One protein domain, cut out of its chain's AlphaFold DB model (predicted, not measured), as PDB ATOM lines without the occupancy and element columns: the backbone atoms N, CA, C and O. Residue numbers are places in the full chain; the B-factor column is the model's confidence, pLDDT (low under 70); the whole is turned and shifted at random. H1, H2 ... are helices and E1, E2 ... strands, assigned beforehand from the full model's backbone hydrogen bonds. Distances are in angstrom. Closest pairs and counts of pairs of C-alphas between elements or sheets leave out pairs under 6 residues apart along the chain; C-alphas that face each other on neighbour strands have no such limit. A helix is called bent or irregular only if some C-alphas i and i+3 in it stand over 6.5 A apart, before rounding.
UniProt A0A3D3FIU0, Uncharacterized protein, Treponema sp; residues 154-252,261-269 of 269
ATOM      1  N   ALA A 154     -30.078 -11.458  20.765       91.19
ATOM      2  CA  ALA A 154     -30.041 -10.316  19.857       91.19
ATOM      3  C   ALA A 154     -31.239  -9.382  20.100       91.19
ATOM      4  O   ALA A 154     -31.046  -8.165  20.103       91.19
ATOM      5  N   ALA A 155     -32.426  -9.921  20.404       92.31
ATOM      6  CA  ALA A 155     -33.594  -9.128  20.799       92.31
ATOM      7  C   ALA A 155     -33.328  -8.302  22.068       92.31
ATOM      8  O   ALA A 155     -33.581  -7.095  22.083       92.31
ATOM      9  N   TYR A 156     -32.766  -8.923  23.111       91.81
ATOM     10  CA  TYR A 156     -32.417  -8.246  24.363       91.81
ATOM     11  C   TYR A 156     -31.332  -7.178  24.161       91.81
ATOM     12  O   TYR A 156     -31.482  -6.052  24.636       91.81
ATOM     13  N   ARG A 157     -30.271  -7.471  23.392       92.50
ATOM     14  CA  ARG A 157     -29.225  -6.479  23.069       92.50
ATOM     15  C   ARG A 157     -29.761  -5.301  22.257       92.50
ATOM     16  O   ARG A 157     -29.387  -4.165  22.536       92.50
ATOM     17  N   PHE A 158     -30.643  -5.549  21.288       93.50
ATOM     18  CA  PHE A 158     -31.302  -4.494  20.517       93.50
ATOM     19  C   PHE A 158     -32.195  -3.618  21.409       93.50
ATOM     20  O   PHE A 158     -32.096  -2.391  21.358       93.50
ATOM     21  N   ALA A 159     -33.015  -4.236  22.264       93.06
ATOM     22  CA  ALA A 159     -33.872  -3.530  23.212       93.06
ATOM     23  C   ALA A 159     -33.054  -2.677  24.198       93.06
ATOM     24  O   ALA A 159     -33.382  -1.513  24.423       93.06
ATOM     25  N   LEU A 160     -31.952  -3.220  24.732       91.62
ATOM     26  CA  LEU A 160     -31.058  -2.513  25.649       91.62
ATOM     27  C   LEU A 160     -30.305  -1.363  24.968       91.62
ATOM     28  O   LEU A 160     -30.204  -0.292  25.563       91.62
ATOM     29  N   SER A 161     -29.829  -1.539  23.727       92.56
ATOM     30  CA  SER A 161     -29.286  -0.438  22.915       92.56
ATOM     31  C   SER A 161     -30.330   0.658  22.763       92.56
ATOM     32  O   SER A 161     -30.093   1.768  23.220       92.56
ATOM     33  N   PHE A 162     -31.507   0.345  22.214       92.44
ATOM     34  CA  PHE A 162     -32.546   1.342  21.957       92.44
ATOM     35  C   PHE A 162     -32.957   2.106  23.225       92.44
ATOM     36  O   PHE A 162     -33.064   3.330  23.204       92.44
ATOM     37  N   ALA A 163     -33.121   1.410  24.351       91.38
ATOM     38  CA  ALA A 163     -33.443   2.033  25.629       91.38
ATOM     39  C   ALA A 163     -32.288   2.903  26.181       91.38
ATOM     40  O   ALA A 163     -32.534   3.941  26.793       91.38
ATOM     41  N   SER A 164     -31.029   2.531  25.926       90.56
ATOM     42  CA  SER A 164     -29.853   3.339  26.290       90.56
ATOM     43  C   SER A 164     -29.730   4.585  25.408       90.56
ATOM     44  O   SER A 164     -29.497   5.687  25.914       90.56
ATOM     45  N   ASP A 165     -29.971   4.431  24.105       90.06
ATOM     46  CA  ASP A 165     -29.980   5.506  23.111       90.06
ATOM     47  C   ASP A 165     -31.074   6.539  23.448       90.06
ATOM     48  O   ASP A 165     -30.809   7.741  23.456       90.06
ATOM     49  N   LEU A 166     -32.268   6.080  23.853       88.50
ATOM     50  CA  LEU A 166     -33.358   6.927  24.357       88.50
ATOM     51  C   LEU A 166     -33.001   7.711  25.630       88.50
ATOM     52  O   LEU A 166     -33.490   8.824  25.801       88.50
ATOM     53  N   SER A 167     -32.165   7.161  26.519       86.62
ATOM     54  CA  SER A 167     -31.685   7.896  27.705       86.62
ATOM     55  C   SER A 167     -30.593   8.926  27.379       86.62
ATOM     56  O   SER A 167     -30.451   9.919  28.083       86.62
ATOM     57  N   SER A 168     -29.846   8.721  26.288       83.88
ATOM     58  CA  SER A 168     -28.700   9.562  25.912       83.88
ATOM     59  C   SER A 168     -29.031  10.630  24.860       83.88
ATOM     60  O   SER A 168     -28.312  11.625  24.741       83.88
ATOM     61  N   SER A 169     -30.092  10.435  24.071       81.06
ATOM     62  CA  SER A 169     -30.456  11.331  22.971       81.06
ATOM     63  C   SER A 169     -31.217  12.573  23.433       81.06
ATOM     64  O   SER A 169     -32.093  12.526  24.294       81.06
ATOM     65  N   LYS A 170     -30.931  13.702  22.774       72.38
ATOM     66  CA  LYS A 170     -31.727  14.937  22.876       72.38
ATOM     67  C   LYS A 170     -32.938  14.935  21.938       72.38
ATOM     68  O   LYS A 170     -33.874  15.697  22.165       72.38
ATOM     69  N   ASP A 171     -32.917  14.084  20.912       78.19
ATOM     70  CA  ASP A 171     -34.021  13.865  19.985       78.19
ATOM     71  C   ASP A 171     -34.484  12.404  20.081       78.19
ATOM     72  O   ASP A 171     -33.879  11.477  19.533       78.19
ATOM     73  N   VAL A 172     -35.552  12.203  20.848       77.50
ATOM     74  CA  VAL A 172     -36.246  10.915  20.975       77.50
ATOM     75  C   VAL A 172     -37.033  10.597  19.698       77.50
ATOM     76  O   VAL A 172     -37.134   9.434  19.314       77.50
ATOM     77  N   SER A 173     -37.568  11.613  19.016       73.25
ATOM     78  CA  SER A 173     -38.435  11.443  17.849       73.25
ATOM     79  C   SER A 173     -37.682  10.858  16.653       73.25
ATOM     80  O   SER A 173     -38.209   9.966  15.987       73.25
ATOM     81  N   ALA A 174     -36.438  11.293  16.429       76.12
ATOM     82  CA  ALA A 174     -35.556  10.746  15.398       76.12
ATOM     83  C   ALA A 174     -35.297   9.237  15.583       76.12
ATOM     84  O   ALA A 174     -35.493   8.462  14.647       76.12
ATOM     85  N   LEU A 175     -34.960   8.791  16.801       77.56
ATOM     86  CA  LEU A 175     -34.673   7.376  17.093       77.56
ATOM     87  C   LEU A 175     -35.860   6.441  16.801       77.56
ATOM     88  O   LEU A 175     -35.673   5.298  16.385       77.56
ATOM     89  N   PHE A 176     -37.090   6.914  17.010       74.00
ATOM     90  CA  PHE A 176     -38.297   6.154  16.680       74.00
ATOM     91  C   PHE A 176     -38.600   6.116  15.177       74.00
ATOM     92  O   PHE A 176     -39.090   5.094  14.694       74.00
ATOM     93  N   LEU A 177     -38.287   7.184  14.435       72.75
ATOM     94  CA  LEU A 177     -38.387   7.197  12.972       72.75
ATOM     95  C   LEU A 177     -37.386   6.213  12.348       72.75
ATOM     96  O   LEU A 177     -37.764   5.441  11.472       72.75
ATOM     97  N   GLU A 178     -36.151   6.176  12.852       75.44
ATOM     98  CA  GLU A 178     -35.114   5.234  12.406       75.44
ATOM     99  C   GLU A 178     -35.437   3.768  12.745       75.44
ATOM    100  O   GLU A 178     -35.139   2.877  11.952       75.44
ATOM    101  N   ARG A 179     -36.035   3.493  13.918       76.44
ATOM    102  CA  ARG A 179     -36.274   2.115  14.411       76.44
ATOM    103  C   ARG A 179     -37.731   1.638  14.363       76.44
ATOM    104  O   ARG A 179     -38.030   0.541  14.846       76.44
ATOM    105  N   GLY A 180     -38.607   2.407  13.710       60.84
ATOM    106  CA  GLY A 180     -39.832   1.903  13.084       60.84
ATOM    107  C   GLY A 180     -41.176   2.169  13.776       60.84
ATOM    108  O   GLY A 180     -42.068   1.335  13.618       60.84
ATOM    109  N   LYS A 181     -41.381   3.283  14.506       65.50
ATOM    110  CA  LYS A 181     -42.722   3.606  15.052       65.50
ATOM    111  C   LYS A 181     -43.098   5.094  15.124       65.50
ATOM    112  O   LYS A 181     -42.258   5.967  15.299       65.50
ATOM    113  N   THR A 182     -44.404   5.361  15.049       56.28
ATOM    114  CA  THR A 182     -45.053   6.686  15.084       56.28
ATOM    115  C   THR A 182     -45.513   7.161  16.471       56.28
ATOM    116  O   THR A 182     -45.846   8.330  16.620       56.28
ATOM    117  N   GLU A 183     -45.502   6.316  17.507       63.53
ATOM    118  CA  GLU A 183     -45.891   6.677  18.896       63.53
ATOM    119  C   GLU A 183     -44.824   7.519  19.641       63.53
ATOM    120  O   GLU A 183     -44.865   7.677  20.863       63.53
ATOM    121  N   SER A 184     -43.849   8.056  18.907       69.88
ATOM    122  CA  SER A 184     -42.635   8.688  19.430       69.88
ATOM    123  C   SER A 184     -42.895   9.918  20.297       69.88
ATOM    124  O   SER A 184     -42.203  10.127  21.293       69.88
ATOM    125  N   GLU A 185     -43.908  10.713  19.954       73.06
ATOM    126  CA  GLU A 185     -44.230  11.964  20.641       73.06
ATOM    127  C   GLU A 185     -44.697  11.730  22.084       73.06
ATOM    128  O   GLU A 185     -44.242  12.425  22.994       73.06
ATOM    129  N   ALA A 186     -45.519  10.704  22.331       80.00
ATOM    130  CA  ALA A 186     -45.978  10.361  23.677       80.00
ATOM    131  C   ALA A 186     -44.806   9.938  24.580       80.00
ATOM    132  O   ALA A 186     -44.679  10.419  25.708       80.00
ATOM    133  N   ALA A 187     -43.897   9.106  24.060       82.56
ATOM    134  CA  ALA A 187     -42.676   8.730  24.767       82.56
ATOM    135  C   ALA A 187     -41.755   9.941  25.008       82.56
ATOM    136  O   ALA A 187     -41.246  10.118  26.114       82.56
ATOM    137  N   ALA A 188     -41.577  10.817  24.013       83.69
ATOM    138  CA  ALA A 188     -40.760  12.022  24.136       83.69
ATOM    139  C   ALA A 188     -41.308  13.008  25.186       83.69
ATOM    140  O   ALA A 188     -40.525  13.602  25.930       83.69
ATOM    141  N   VAL A 189     -42.633  13.168  25.279       85.88
ATOM    142  CA  VAL A 189     -43.298  14.005  26.292       85.88
ATOM    143  C   VAL A 189     -43.077  13.465  27.707       85.88
ATOM    144  O   VAL A 189     -42.845  14.258  28.618       85.88
ATOM    145  N   LEU A 190     -43.095  12.141  27.896       85.38
ATOM    146  CA  LEU A 190     -42.895  11.508  29.205       85.38
ATOM    147  C   LEU A 190     -41.417  11.467  29.628       85.38
ATOM    148  O   LEU A 190     -41.112  11.717  30.790       85.38
ATOM    149  N   LEU A 191     -40.486  11.210  28.701       87.75
ATOM    150  CA  LEU A 191     -39.050  11.109  29.004       87.75
ATOM    151  C   LEU A 191     -38.376  12.477  29.219       87.75
ATOM    152  O   LEU A 191     -37.501  12.602  30.078       87.75
ATOM    153  N   ARG A 192     -38.785  13.522  28.484       87.44
ATOM    154  CA  ARG A 192     -38.178  14.867  28.556       87.44
ATOM    155  C   ARG A 192     -38.112  15.479  29.972       87.44
ATOM    156  O   ARG A 192     -37.039  15.979  30.304       87.44
ATOM    157  N   PRO A 193     -39.173  15.477  30.809       84.31
ATOM    158  CA  PRO A 193     -39.104  16.036  32.165       84.31
ATOM    159  C   PRO A 193     -38.311  15.172  33.158       84.31
ATOM    160  O   PRO A 193     -37.913  15.678  34.201       84.31
ATOM    161  N   ILE A 194     -38.079  13.891  32.852       83.62
ATOM    162  CA  ILE A 194     -37.339  12.954  33.716       83.62
ATOM    163  C   ILE A 194     -35.826  13.105  33.513       83.62
ATOM    164  O   ILE A 194     -35.062  12.909  34.456       83.62
ATOM    165  N   ALA A 195     -35.408  13.441  32.284       85.50
ATOM    166  CA  ALA A 195     -34.013  13.494  31.839       85.50
ATOM    167  C   ALA A 195     -33.207  12.247  32.284       85.50
ATOM    168  O   ALA A 195     -32.324  12.356  33.142       85.50
ATOM    169  N   PRO A 196     -33.533  11.046  31.756       86.31
ATOM    170  CA  PRO A 196     -33.018   9.785  32.282       86.31
ATOM    171  C   PRO A 196     -31.489   9.715  32.260       86.31
ATOM    172  O   PRO A 196     -30.867   9.841  31.211       86.31
ATOM    173  N   LYS A 197     -30.879   9.464  33.420       85.50
ATOM    174  CA  LYS A 197     -29.422   9.303  33.576       85.50
ATOM    175  C   LYS A 197     -28.975   7.849  33.431       85.50
ATOM    176  O   LYS A 197     -27.791   7.579  33.257       85.50
ATOM    177  N   SER A 198     -29.911   6.909  33.552       85.88
ATOM    178  CA  SER A 198     -29.692   5.484  33.305       85.88
ATOM    179  C   SER A 198     -31.004   4.782  32.954       85.88
ATOM    180  O   SER A 198     -32.096   5.317  33.171       85.88
ATOM    181  N   VAL A 199     -30.891   3.567  32.424       88.19
ATOM    182  CA  VAL A 199     -32.023   2.702  32.098       88.19
ATOM    183  C   VAL A 199     -31.791   1.301  32.659       88.19
ATOM    184  O   VAL A 199     -30.656   0.832  32.737       88.19
ATOM    185  N   ARG A 200     -32.868   0.628  33.063       87.12
ATOM    186  CA  ARG A 200     -32.871  -0.788  33.446       87.12
ATOM    187  C   ARG A 200     -33.850  -1.549  32.557       87.12
ATOM    188  O   ARG A 200     -34.917  -1.031  32.230       87.12
ATOM    189  N   LEU A 201     -33.477  -2.774  32.195       86.75
ATOM    190  CA  LEU A 201     -34.260  -3.676  31.355       86.75
ATOM    191  C   LEU A 201     -34.306  -5.064  32.014       86.75
ATOM    192  O   LEU A 201     -33.288  -5.560  32.500       86.75
ATOM    193  N   GLY A 202     -35.479  -5.682  32.045       85.31
ATOM    194  CA  GLY A 202     -35.687  -7.014  32.612       85.31
ATOM    195  C   GLY A 202     -36.954  -7.659  32.076       85.31
ATOM    196  O   GLY A 202     -37.643  -7.081  31.231       85.31
ATOM    197  N   GLY A 203     -37.280  -8.854  32.567       79.50
ATOM    198  CA  GLY A 203     -38.546  -9.488  32.203       79.50
ATOM    199  C   GLY A 203     -38.677  -9.802  30.709       79.50
ATOM    200  O   GLY A 203     -39.739  -9.556  30.153       79.50
ATOM    201  N   GLY A 204     -37.626 -10.291  30.040       84.62
ATOM    202  CA  GLY A 204     -37.710 -10.678  28.628       84.62
ATOM    203  C   GLY A 204     -38.674 -11.845  28.400       84.62
ATOM    204  O   GLY A 204     -38.336 -13.000  28.655       84.62
ATOM    205  N   MET A 205     -39.883 -11.530  27.934       87.75
ATOM    206  CA  MET A 205     -40.998 -12.464  27.762       87.75
ATOM    207  C   MET A 205     -41.356 -12.635  26.277       87.75
ATOM    208  O   MET A 205     -41.490 -11.627  25.574       87.75
ATOM    209  N   PRO A 206     -41.553 -13.872  25.780       90.88
ATOM    210  CA  PRO A 206     -42.026 -14.112  24.419       90.88
ATOM    211  C   PRO A 206     -43.463 -13.618  24.215       90.88
ATOM    212  O   PRO A 206     -44.307 -13.689  25.109       90.88
ATOM    213  N   VAL A 207     -43.730 -13.136  23.003       90.12
ATOM    214  CA  VAL A 207     -45.021 -12.653  22.503       90.12
ATOM    215  C   VAL A 207     -45.229 -13.222  21.090       90.12
ATOM    216  O   VAL A 207     -44.295 -13.717  20.455       90.12
ATOM    217  N   ASP A 208     -46.460 -13.170  20.584       86.75
ATOM    218  CA  ASP A 208     -46.831 -13.696  19.270       86.75
ATOM    219  C   ASP A 208     -45.911 -13.224  18.123       86.75
ATOM    220  O   ASP A 208     -45.368 -12.112  18.111       86.75
ATOM    221  N   GLY A 209     -45.730 -14.099  17.129       87.06
ATOM    222  CA  GLY A 209     -44.902 -13.821  15.949       87.06
ATOM    223  C   GLY A 209     -43.392 -13.767  16.214       87.06
ATOM    224  O   GLY A 209     -42.672 -13.163  15.425       87.06
ATOM    225  N   GLY A 210     -42.906 -14.352  17.315       89.69
ATOM    226  CA  GLY A 210     -41.486 -14.299  17.694       89.69
ATOM    227  C   GLY A 210     -41.047 -12.931  18.225       89.69
ATOM    228  O   GLY A 210     -39.856 -12.629  18.255       89.69
ATOM    229  N   SER A 211     -42.008 -12.091  18.615       93.19
ATOM    230  CA  SER A 211     -41.748 -10.807  19.260       93.19
ATOM    231  C   SER A 211     -41.360 -11.016  20.726       93.19
ATOM    232  O   SER A 211     -41.762 -11.999  21.346       93.19
ATOM    233  N   TYR A 212     -40.643 -10.061  21.311       94.12
ATOM    234  CA  TYR A 212     -40.321 -10.061  22.739       94.12
ATOM    235  C   TYR A 212     -40.798  -8.779  23.409       94.12
ATOM    236  O   TYR A 212     -40.747  -7.692  22.830       94.12
ATOM    237  N   SER A 213     -41.274  -8.918  24.639       92.12
ATOM    238  CA  SER A 213     -41.666  -7.825  25.520       92.12
ATOM    239  C   SER A 213     -40.701  -7.753  26.694       92.12
ATOM    240  O   SER A 213     -40.376  -8.781  27.285       92.12
ATOM    241  N   PHE A 214     -40.258  -6.546  27.024       90.88
ATOM    242  CA  PHE A 214     -39.372  -6.266  28.145       90.88
ATOM    243  C   PHE A 214     -39.991  -5.215  29.062       90.88
ATOM    244  O   PHE A 214     -40.566  -4.223  28.603       90.88
ATOM    245  N   LEU A 215     -39.786  -5.394  30.363       88.88
ATOM    246  CA  LEU A 215     -40.011  -4.361  31.360       88.88
ATOM    247  C   LEU A 215     -38.839  -3.377  31.321       88.88
ATOM    248  O   LEU A 215     -37.699  -3.752  31.602       88.88
ATOM    249  N   VAL A 216     -39.118  -2.122  30.973       89.12
ATOM    250  CA  VAL A 216     -38.125  -1.042  30.913       89.12
ATOM    251  C   VAL A 216     -38.419   0.004  31.983       89.12
ATOM    252  O   VAL A 216     -39.572   0.375  32.195       89.12
ATOM    253  N   ARG A 217     -37.380   0.498  32.665       87.31
ATOM    254  CA  ARG A 217     -37.489   1.623  33.606       87.31
ATOM    255  C   ARG A 217     -36.379   2.633  33.357       87.31
ATOM    256  O   ARG A 217     -35.196   2.296  33.417       87.31
ATOM    257  N   PHE A 218     -36.775   3.871  33.096       87.69
ATOM    258  CA  PHE A 218     -35.897   5.019  32.908       87.69
ATOM    259  C   PHE A 218     -35.771   5.772  34.234       87.69
ATOM    260  O   PHE A 218     -36.781   6.095  34.863       87.69
ATOM    261  N   LEU A 219     -34.537   6.033  34.665       83.88
ATOM    262  CA  LEU A 219     -34.227   6.606  35.976       83.88
ATOM    263  C   LEU A 219     -33.651   8.018  35.805       83.88
ATOM    264  O   LEU A 219     -32.555   8.178  35.262       83.88
ATOM    265  N   GLY A 220     -34.404   9.029  36.239       83.19
ATOM    266  CA  GLY A 220     -33.972  10.426  36.302       83.19
ATOM    267  C   GLY A 220     -33.213  10.746  37.592       83.19
ATOM    268  O   GLY A 220     -32.588   9.878  38.198       83.19
ATOM    269  N   GLU A 221     -33.260  12.010  38.015       79.69
ATOM    270  CA  GLU A 221     -32.658  12.471  39.280       79.69
ATOM    271  C   GLU A 221     -33.627  12.419  40.474       79.69
ATOM    272  O   GLU A 221     -33.227  12.040  41.571       79.69
ATOM    273  N   GLU A 222     -34.899  12.762  40.245       75.50
ATOM    274  CA  GLU A 222     -35.950  12.872  41.279       75.50
ATOM    275  C   GLU A 222     -37.245  12.119  40.905       75.50
ATOM    276  O   GLU A 222     -38.276  12.247  41.567       75.50
ATOM    277  N   SER A 223     -37.229  11.382  39.792       79.75
ATOM    278  CA  SER A 223     -38.380  10.626  39.293       79.75
ATOM    279  C   SER A 223     -37.950   9.485  38.380       79.75
ATOM    280  O   SER A 223     -36.828   9.455  37.858       79.75
ATOM    281  N   SER A 224     -38.874   8.558  38.137       82.69
ATOM    282  CA  SER A 224     -38.694   7.485  37.164       82.69
ATOM    283  C   SER A 224     -39.975   7.216  36.376       82.69
ATOM    284  O   SER A 224     -41.084   7.506  36.828       82.69
ATOM    285  N   VAL A 225     -39.821   6.644  35.181       85.25
ATOM    286  CA  VAL A 225     -40.938   6.078  34.416       85.25
ATOM    287  C   VAL A 225     -40.651   4.624  34.093       85.25
ATOM    288  O   VAL A 225     -39.542   4.269  33.687       85.25
ATOM    289  N   THR A 226     -41.665   3.793  34.287       86.69
ATOM    290  CA  THR A 226     -41.656   2.367  33.961       86.69
ATOM    291  C   THR A 226     -42.580   2.134  32.768       86.69
ATOM    292  O   THR A 226     -43.480   2.934  32.500       86.69
ATOM    293  N   GLY A 227     -42.332   1.067  32.018       88.06
ATOM    294  CA  GLY A 227     -43.111   0.753  30.836       88.06
ATOM    295  C   GLY A 227     -42.784  -0.594  30.211       88.06
ATOM    296  O   GLY A 227     -41.970  -1.375  30.706       88.06
ATOM    297  N   GLU A 228     -43.420  -0.843  29.074       89.94
ATOM    298  CA  GLU A 228     -43.234  -2.021  28.241       89.94
ATOM    299  C   GLU A 228     -42.560  -1.636  26.917       89.94
ATOM    300  O   GLU A 228     -43.139  -0.918  26.098       89.94
ATOM    301  N   LEU A 229     -41.360  -2.169  26.678       92.06
ATOM    302  CA  LEU A 229     -40.680  -2.116  25.385       92.06
ATOM    303  C   LEU A 229     -40.933  -3.433  24.644       92.06
ATOM    304  O   LEU A 229     -40.423  -4.479  25.044       92.06
ATOM    305  N   ARG A 230     -41.702  -3.390  23.552       92.56
ATOM    306  CA  ARG A 230     -41.876  -4.535  22.646       92.56
ATOM    307  C   ARG A 230     -40.964  -4.395  21.440       92.56
ATOM    308  O   ARG A 230     -40.968  -3.359  20.773       92.56
ATOM    309  N   VAL A 231     -40.263  -5.468  21.105       93.50
ATOM    310  CA  VAL A 231     -39.473  -5.603  19.878       93.50
ATOM    311  C   VAL A 231     -40.028  -6.752  19.045       93.50
ATOM    312  O   VAL A 231     -40.514  -7.742  19.587       93.50
ATOM    313  N   SER A 232     -39.977  -6.616  17.726       93.06
ATOM    314  CA  SER A 232     -40.414  -7.654  16.782       93.06
ATOM    315  C   SER A 232     -39.301  -7.954  15.783       93.06
ATOM    316  O   SER A 232     -38.497  -7.051  15.508       93.06
ATOM    317  N   PRO A 233     -39.238  -9.178  15.236       93.25
ATOM    318  CA  PRO A 233     -38.332  -9.470  14.140       93.25
ATOM    319  C   PRO A 233     -38.710  -8.651  12.897       93.25
ATOM    320  O   PRO A 233     -39.872  -8.306  12.663       93.25
ATOM    321  N   SER A 234     -37.691  -8.339  12.109       89.12
ATOM    322  CA  SER A 234     -37.740  -7.757  10.770       89.12
ATOM    323  C   SER A 234     -36.955  -8.674   9.819       89.12
ATOM    324  O   SER A 234     -36.385  -9.670  10.258       89.12
ATOM    325  N   GLU A 235     -36.910  -8.361   8.524       84.50
ATOM    326  CA  GLU A 235     -36.308  -9.245   7.508       84.50
ATOM    327  C   GLU A 235     -34.801  -9.497   7.725       84.50
ATOM    328  O   GLU A 235     -34.323 -10.598   7.462       84.50
ATOM    329  N   GLU A 236     -34.072  -8.514   8.266       83.19
ATOM    330  CA  GLU A 236     -32.621  -8.597   8.523       83.19
ATOM    331  C   GLU A 236     -32.226  -8.335   9.994       83.19
ATOM    332  O   GLU A 236     -31.089  -8.588  10.395       83.19
ATOM    333  N   THR A 237     -33.129  -7.775  10.808       88.44
ATOM    334  CA  THR A 237     -32.814  -7.158  12.115       88.44
ATOM    335  C   THR A 237     -33.998  -7.223  13.094       88.44
ATOM    336  O   THR A 237     -35.043  -7.795  12.795       88.44
ATOM    337  N   TRP A 238     -33.861  -6.613  14.275       91.62
ATOM    338  CA  TRP A 238     -34.971  -6.327  15.193       91.62
ATOM    339  C   TRP A 238     -35.487  -4.893  14.994       91.62
ATOM    340  O   TRP A 238     -34.715  -3.992  14.667       91.62
ATOM    341  N   ARG A 239     -36.786  -4.666  15.230       92.06
ATOM    342  CA  ARG A 239     -37.431  -3.335  15.190       92.06
ATOM    343  C   ARG A 239     -38.307  -3.083  16.418       92.06
ATOM    344  O   ARG A 239     -38.786  -4.029  17.050       92.06
ATOM    345  N   VAL A 240     -38.571  -1.815  16.733       91.81
ATOM    346  CA  VAL A 240     -39.395  -1.421  17.890       91.81
ATOM    347  C   VAL A 240     -40.880  -1.555  17.542       91.81
ATOM    348  O   VAL A 240     -41.414  -0.800  16.737       91.81
ATOM    349  N   ALA A 241     -41.564  -2.517  18.162       88.94
ATOM    350  CA  ALA A 241     -42.990  -2.773  17.950       88.94
ATOM    351  C   ALA A 241     -43.890  -1.901  18.845       88.94
ATOM    352  O   ALA A 241     -45.008  -1.557  18.457       88.94
ATOM    353  N   ALA A 242     -43.425  -1.529  20.041       88.31
ATOM    354  CA  ALA A 242     -44.060  -0.539  20.912       88.31
ATOM    355  C   ALA A 242     -43.084  -0.040  21.985       88.31
ATOM    356  O   ALA A 242     -42.243  -0.808  22.448       88.31
ATOM    357  N   LEU A 243     -43.271   1.198  22.442       90.69
ATOM    358  CA  LEU A 243     -42.847   1.616  23.776       90.69
ATOM    359  C   LEU A 243     -44.063   2.223  24.477       90.69
ATOM    360  O   LEU A 243     -44.522   3.297  24.100       90.69
ATOM    361  N   LEU A 244     -44.589   1.519  25.473       88.12
ATOM    362  CA  LEU A 244     -45.703   1.979  26.298       88.12
ATOM    363  C   LEU A 244     -45.122   2.434  27.634       88.12
ATOM    364  O   LEU A 244     -44.554   1.610  28.342       88.12
ATOM    365  N   LEU A 245     -45.225   3.719  27.963       87.31
ATOM    366  CA  LEU A 245     -44.736   4.284  29.224       87.31
ATOM    367  C   LEU A 245     -45.915   4.730  30.092       87.31
ATOM    368  O   LEU A 245     -46.860   5.333  29.580       87.31
ATOM    369  N   ASP A 246     -45.831   4.474  31.396       82.75
ATOM    370  CA  ASP A 246     -46.762   5.042  32.372       82.75
ATOM    371  C   ASP A 246     -46.532   6.555  32.561       82.75
ATOM    372  O   ASP A 246     -45.568   7.145  32.064       82.75
ATOM    373  N   ALA A 247     -47.404   7.207  33.333       75.94
ATOM    374  CA  ALA A 247     -47.107   8.539  33.850       75.94
ATOM    375  C   ALA A 247     -45.849   8.503  34.752       75.94
ATOM    376  O   ALA A 247     -45.675   7.536  35.502       75.94
ATOM    377  N   PRO A 248     -44.985   9.539  34.734       64.88
ATOM    378  CA  PRO A 248     -43.820   9.606  35.611       64.88
ATOM    379  C   PRO A 248     -44.240   9.536  37.080       64.88
ATOM    380  O   PRO A 248     -45.045  10.342  37.552       64.88
ATOM    381  N   VAL A 249     -43.651   8.595  37.813       64.94
ATOM    382  CA  VAL A 249     -43.814   8.497  39.260       64.94
ATOM    383  C   VAL A 249     -42.737   9.364  39.902       64.94
ATOM    384  O   VAL A 249     -41.541   9.166  39.674       64.94
ATOM    385  N   LYS A 250     -43.166  10.339  40.708       62.34
ATOM    386  CA  LYS A 250     -42.285  10.996  41.675       62.34
ATOM    387  C   LYS A 250     -42.007  10.025  42.814       62.34
ATOM    388  O   LYS A 250     -42.947   9.443  43.353       62.34
ATOM    389  N   ASP A 251     -40.744   9.873  43.192       54.19
ATOM    390  CA  ASP A 251     -40.326   8.956  44.257       54.19
ATOM    391  C   ASP A 251     -40.618   9.571  45.644       54.19
ATOM    392  O   ASP A 251     -39.748  10.098  46.334       54.19
ATOM    393  N   GLU A 252     -41.895   9.550  46.022       46.38
ATOM    394  CA  GLU A 252     -42.503  10.410  47.043       46.38
ATOM    395  C   GLU A 252     -43.354   9.517  47.988       46.38
ATOM    396  O   GLU A 252     -44.065   8.621  47.523       46.38
ATOM    397  N   ASP A 261     -46.993   0.979  40.959       62.22
ATOM    398  CA  ASP A 261     -47.647  -0.312  41.180       62.22
ATOM    399  C   ASP A 261     -46.888  -1.458  40.481       62.22
ATOM    400  O   ASP A 261     -47.014  -1.635  39.266       62.22
ATOM    401  N   PRO A 262     -46.133  -2.295  41.221       59.81
ATOM    402  CA  PRO A 262     -45.470  -3.458  40.638       59.81
ATOM    403  C   PRO A 262     -46.453  -4.543  40.171       59.81
ATOM    404  O   PRO A 262     -46.069  -5.407  39.382       59.81
ATOM    405  N   PHE A 263     -47.715  -4.539  40.622       62.31
ATOM    406  CA  PHE A 263     -48.682  -5.573  40.247       62.31
ATOM    407  C   PHE A 263     -49.210  -5.407  38.817       62.31
ATOM    408  O   PHE A 263     -49.473  -6.420  38.165       62.31
ATOM    409  N   ALA A 264     -49.241  -4.182  38.277       64.81
ATOM    410  CA  ALA A 264     -49.448  -3.930  36.845       64.81
ATOM    411  C   ALA A 264     -48.416  -4.671  35.965       64.81
ATOM    412  O   ALA A 264     -48.713  -5.108  34.851       64.81
ATOM    413  N   TYR A 265     -47.217  -4.893  36.510       69.88
ATOM    414  CA  TYR A 265     -46.088  -5.540  35.851       69.88
ATOM    415  C   TYR A 265     -45.891  -7.011  36.251       69.88
ATOM    416  O   TYR A 265     -44.903  -7.625  35.853       69.88
ATOM    417  N   LYS A 266     -46.850  -7.629  36.962       68.25
ATOM    418  CA  LYS A 266     -46.723  -8.997  37.503       68.25
ATOM    419  C   LYS A 266     -46.371 -10.076  36.464       68.25
ATOM    420  O   LYS A 266     -45.727 -11.051  36.819       68.25
ATOM    421  N   ARG A 267     -46.734  -9.908  35.187       70.69
ATOM    422  CA  ARG A 267     -46.349 -10.827  34.089       70.69
ATOM    423  C   ARG A 267     -44.840 -10.886  33.796       70.69
ATOM    424  O   ARG A 267     -44.417 -11.741  33.028       70.69
ATOM    425  N   PHE A 268     -44.062  -9.965  34.361       66.38
ATOM    426  CA  PHE A 268     -42.606  -9.901  34.247       66.38
ATOM    427  C   PHE A 268     -41.882 -10.408  35.506       66.38
ATOM    428  O   PHE A 268     -40.651 -10.411  35.510       66.38
ATOM    429  N   LEU A 269     -42.628 -10.820  36.544       63.12
ATOM    430  CA  LEU A 269     -42.142 -11.431  37.789       63.12
ATOM    431  C   LEU A 269     -42.192 -12.966  37.668       63.12
ATOM    432  O   LEU A 269     -41.134 -13.536  37.325       63.12
TER     433      LEU A 269
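Overview. This is residues 154 to 252 and 261 to 269 of the 269 residues of an uncharacterized protein of Treponema sp (UniProt A0A3D3FIU0). One strongly twisted sheet of four antiparallel strands curls round the long helix H1, while two short helices, H2 and H3, cover the E4 side of the sheet. A short irregular helix, H4, packs on the opposite face. The printed part has 108 residues with four named helices and four named strands, in the order H1 H2 H3 E1 E2 E3 E4 H4; the sheet runs E1 - E2 - E3 - E4, and the class is mixed, helices and strands. It is compact, with a radius of gyration of the C-alphas of 13.2 A and spans of 43 by 32 by 20 A.

Arrangement. Start at the sheet, a meander, each strand the antiparallel neighbour of the one before: E1, residues 198 to 207, E2, 211 to 219, E3, 223 to 233, and E4, 238 to 245. The three hairpins show in the backbone: N 200 and O 217 are 2.9 A apart in E1 and E2, N 214 and O 229 2.9 A in E2 and E3, and N 228 and O 244 2.8 A in E3 and E4. E1 bends by 54 degrees at residue 203. The sheet curls round H1, residues 154 to 168; its closest C-alphas to E1 are those of Ser 164 and Val 199, 6.2 A apart. H2, residues 172 to 179, is on the same face as H1, over none of the strands; H1 and H2 only just touch, only at the corner, with 3 pairs of C-alphas within 8 A, made by residues 165 to 166 of H1 alone. H2 forms a helical hairpin with H3, residues 184 to 191; their closest C-alphas, Ser 173 and Ser 184, are 5.3 A apart. H3 is over E4, its height over the sheet 8.6 A. H4, residues 262 to 268, is on the face opposite to H1, giving three layers, helices on both faces of a sheet; its closest C-alphas to E1 are Gly 203 and Phe 268, 4.6 A apart. Every O i to N i+4 pair is within hydrogen-bond range in H1, H2 and H3; H4 has 1 of 3, and 3 of 4 O i to N i+3 pairs.

Along the chain. Find C-alpha 154 at (-30.041, -10.316, 19.857); from there H1 runs 20.8 A to C-alpha 168. H2 spans 11.0 A and H3 10.5 A. E1 begins at C-alpha 198, (-29.692, 5.484, 33.305), and spans 26.1 A; E2 spans 25.3 A, E3 32.2 A and E4 20.1 A. H4 spans 9.5 A and ends at C-alpha 268, (-42.606, -9.901, 34.247); it is irregular, with C-alphas 264 and 267 8.0 A apart.

Size, cuts and confidence. Look for the two farthest C-alphas at Glu 235 and Glu 252, 44.6 A apart. Residues 253 to 260 are not printed, and C-alphas 252 and 261 across this cut are 13.3 A apart. Of the links that are printed whole, none is long. The mean pLDDT of the printed part is 82.0; it is under 70 at residues 180 to 184, 248 to 252, 261 to 266 and 268 to 269.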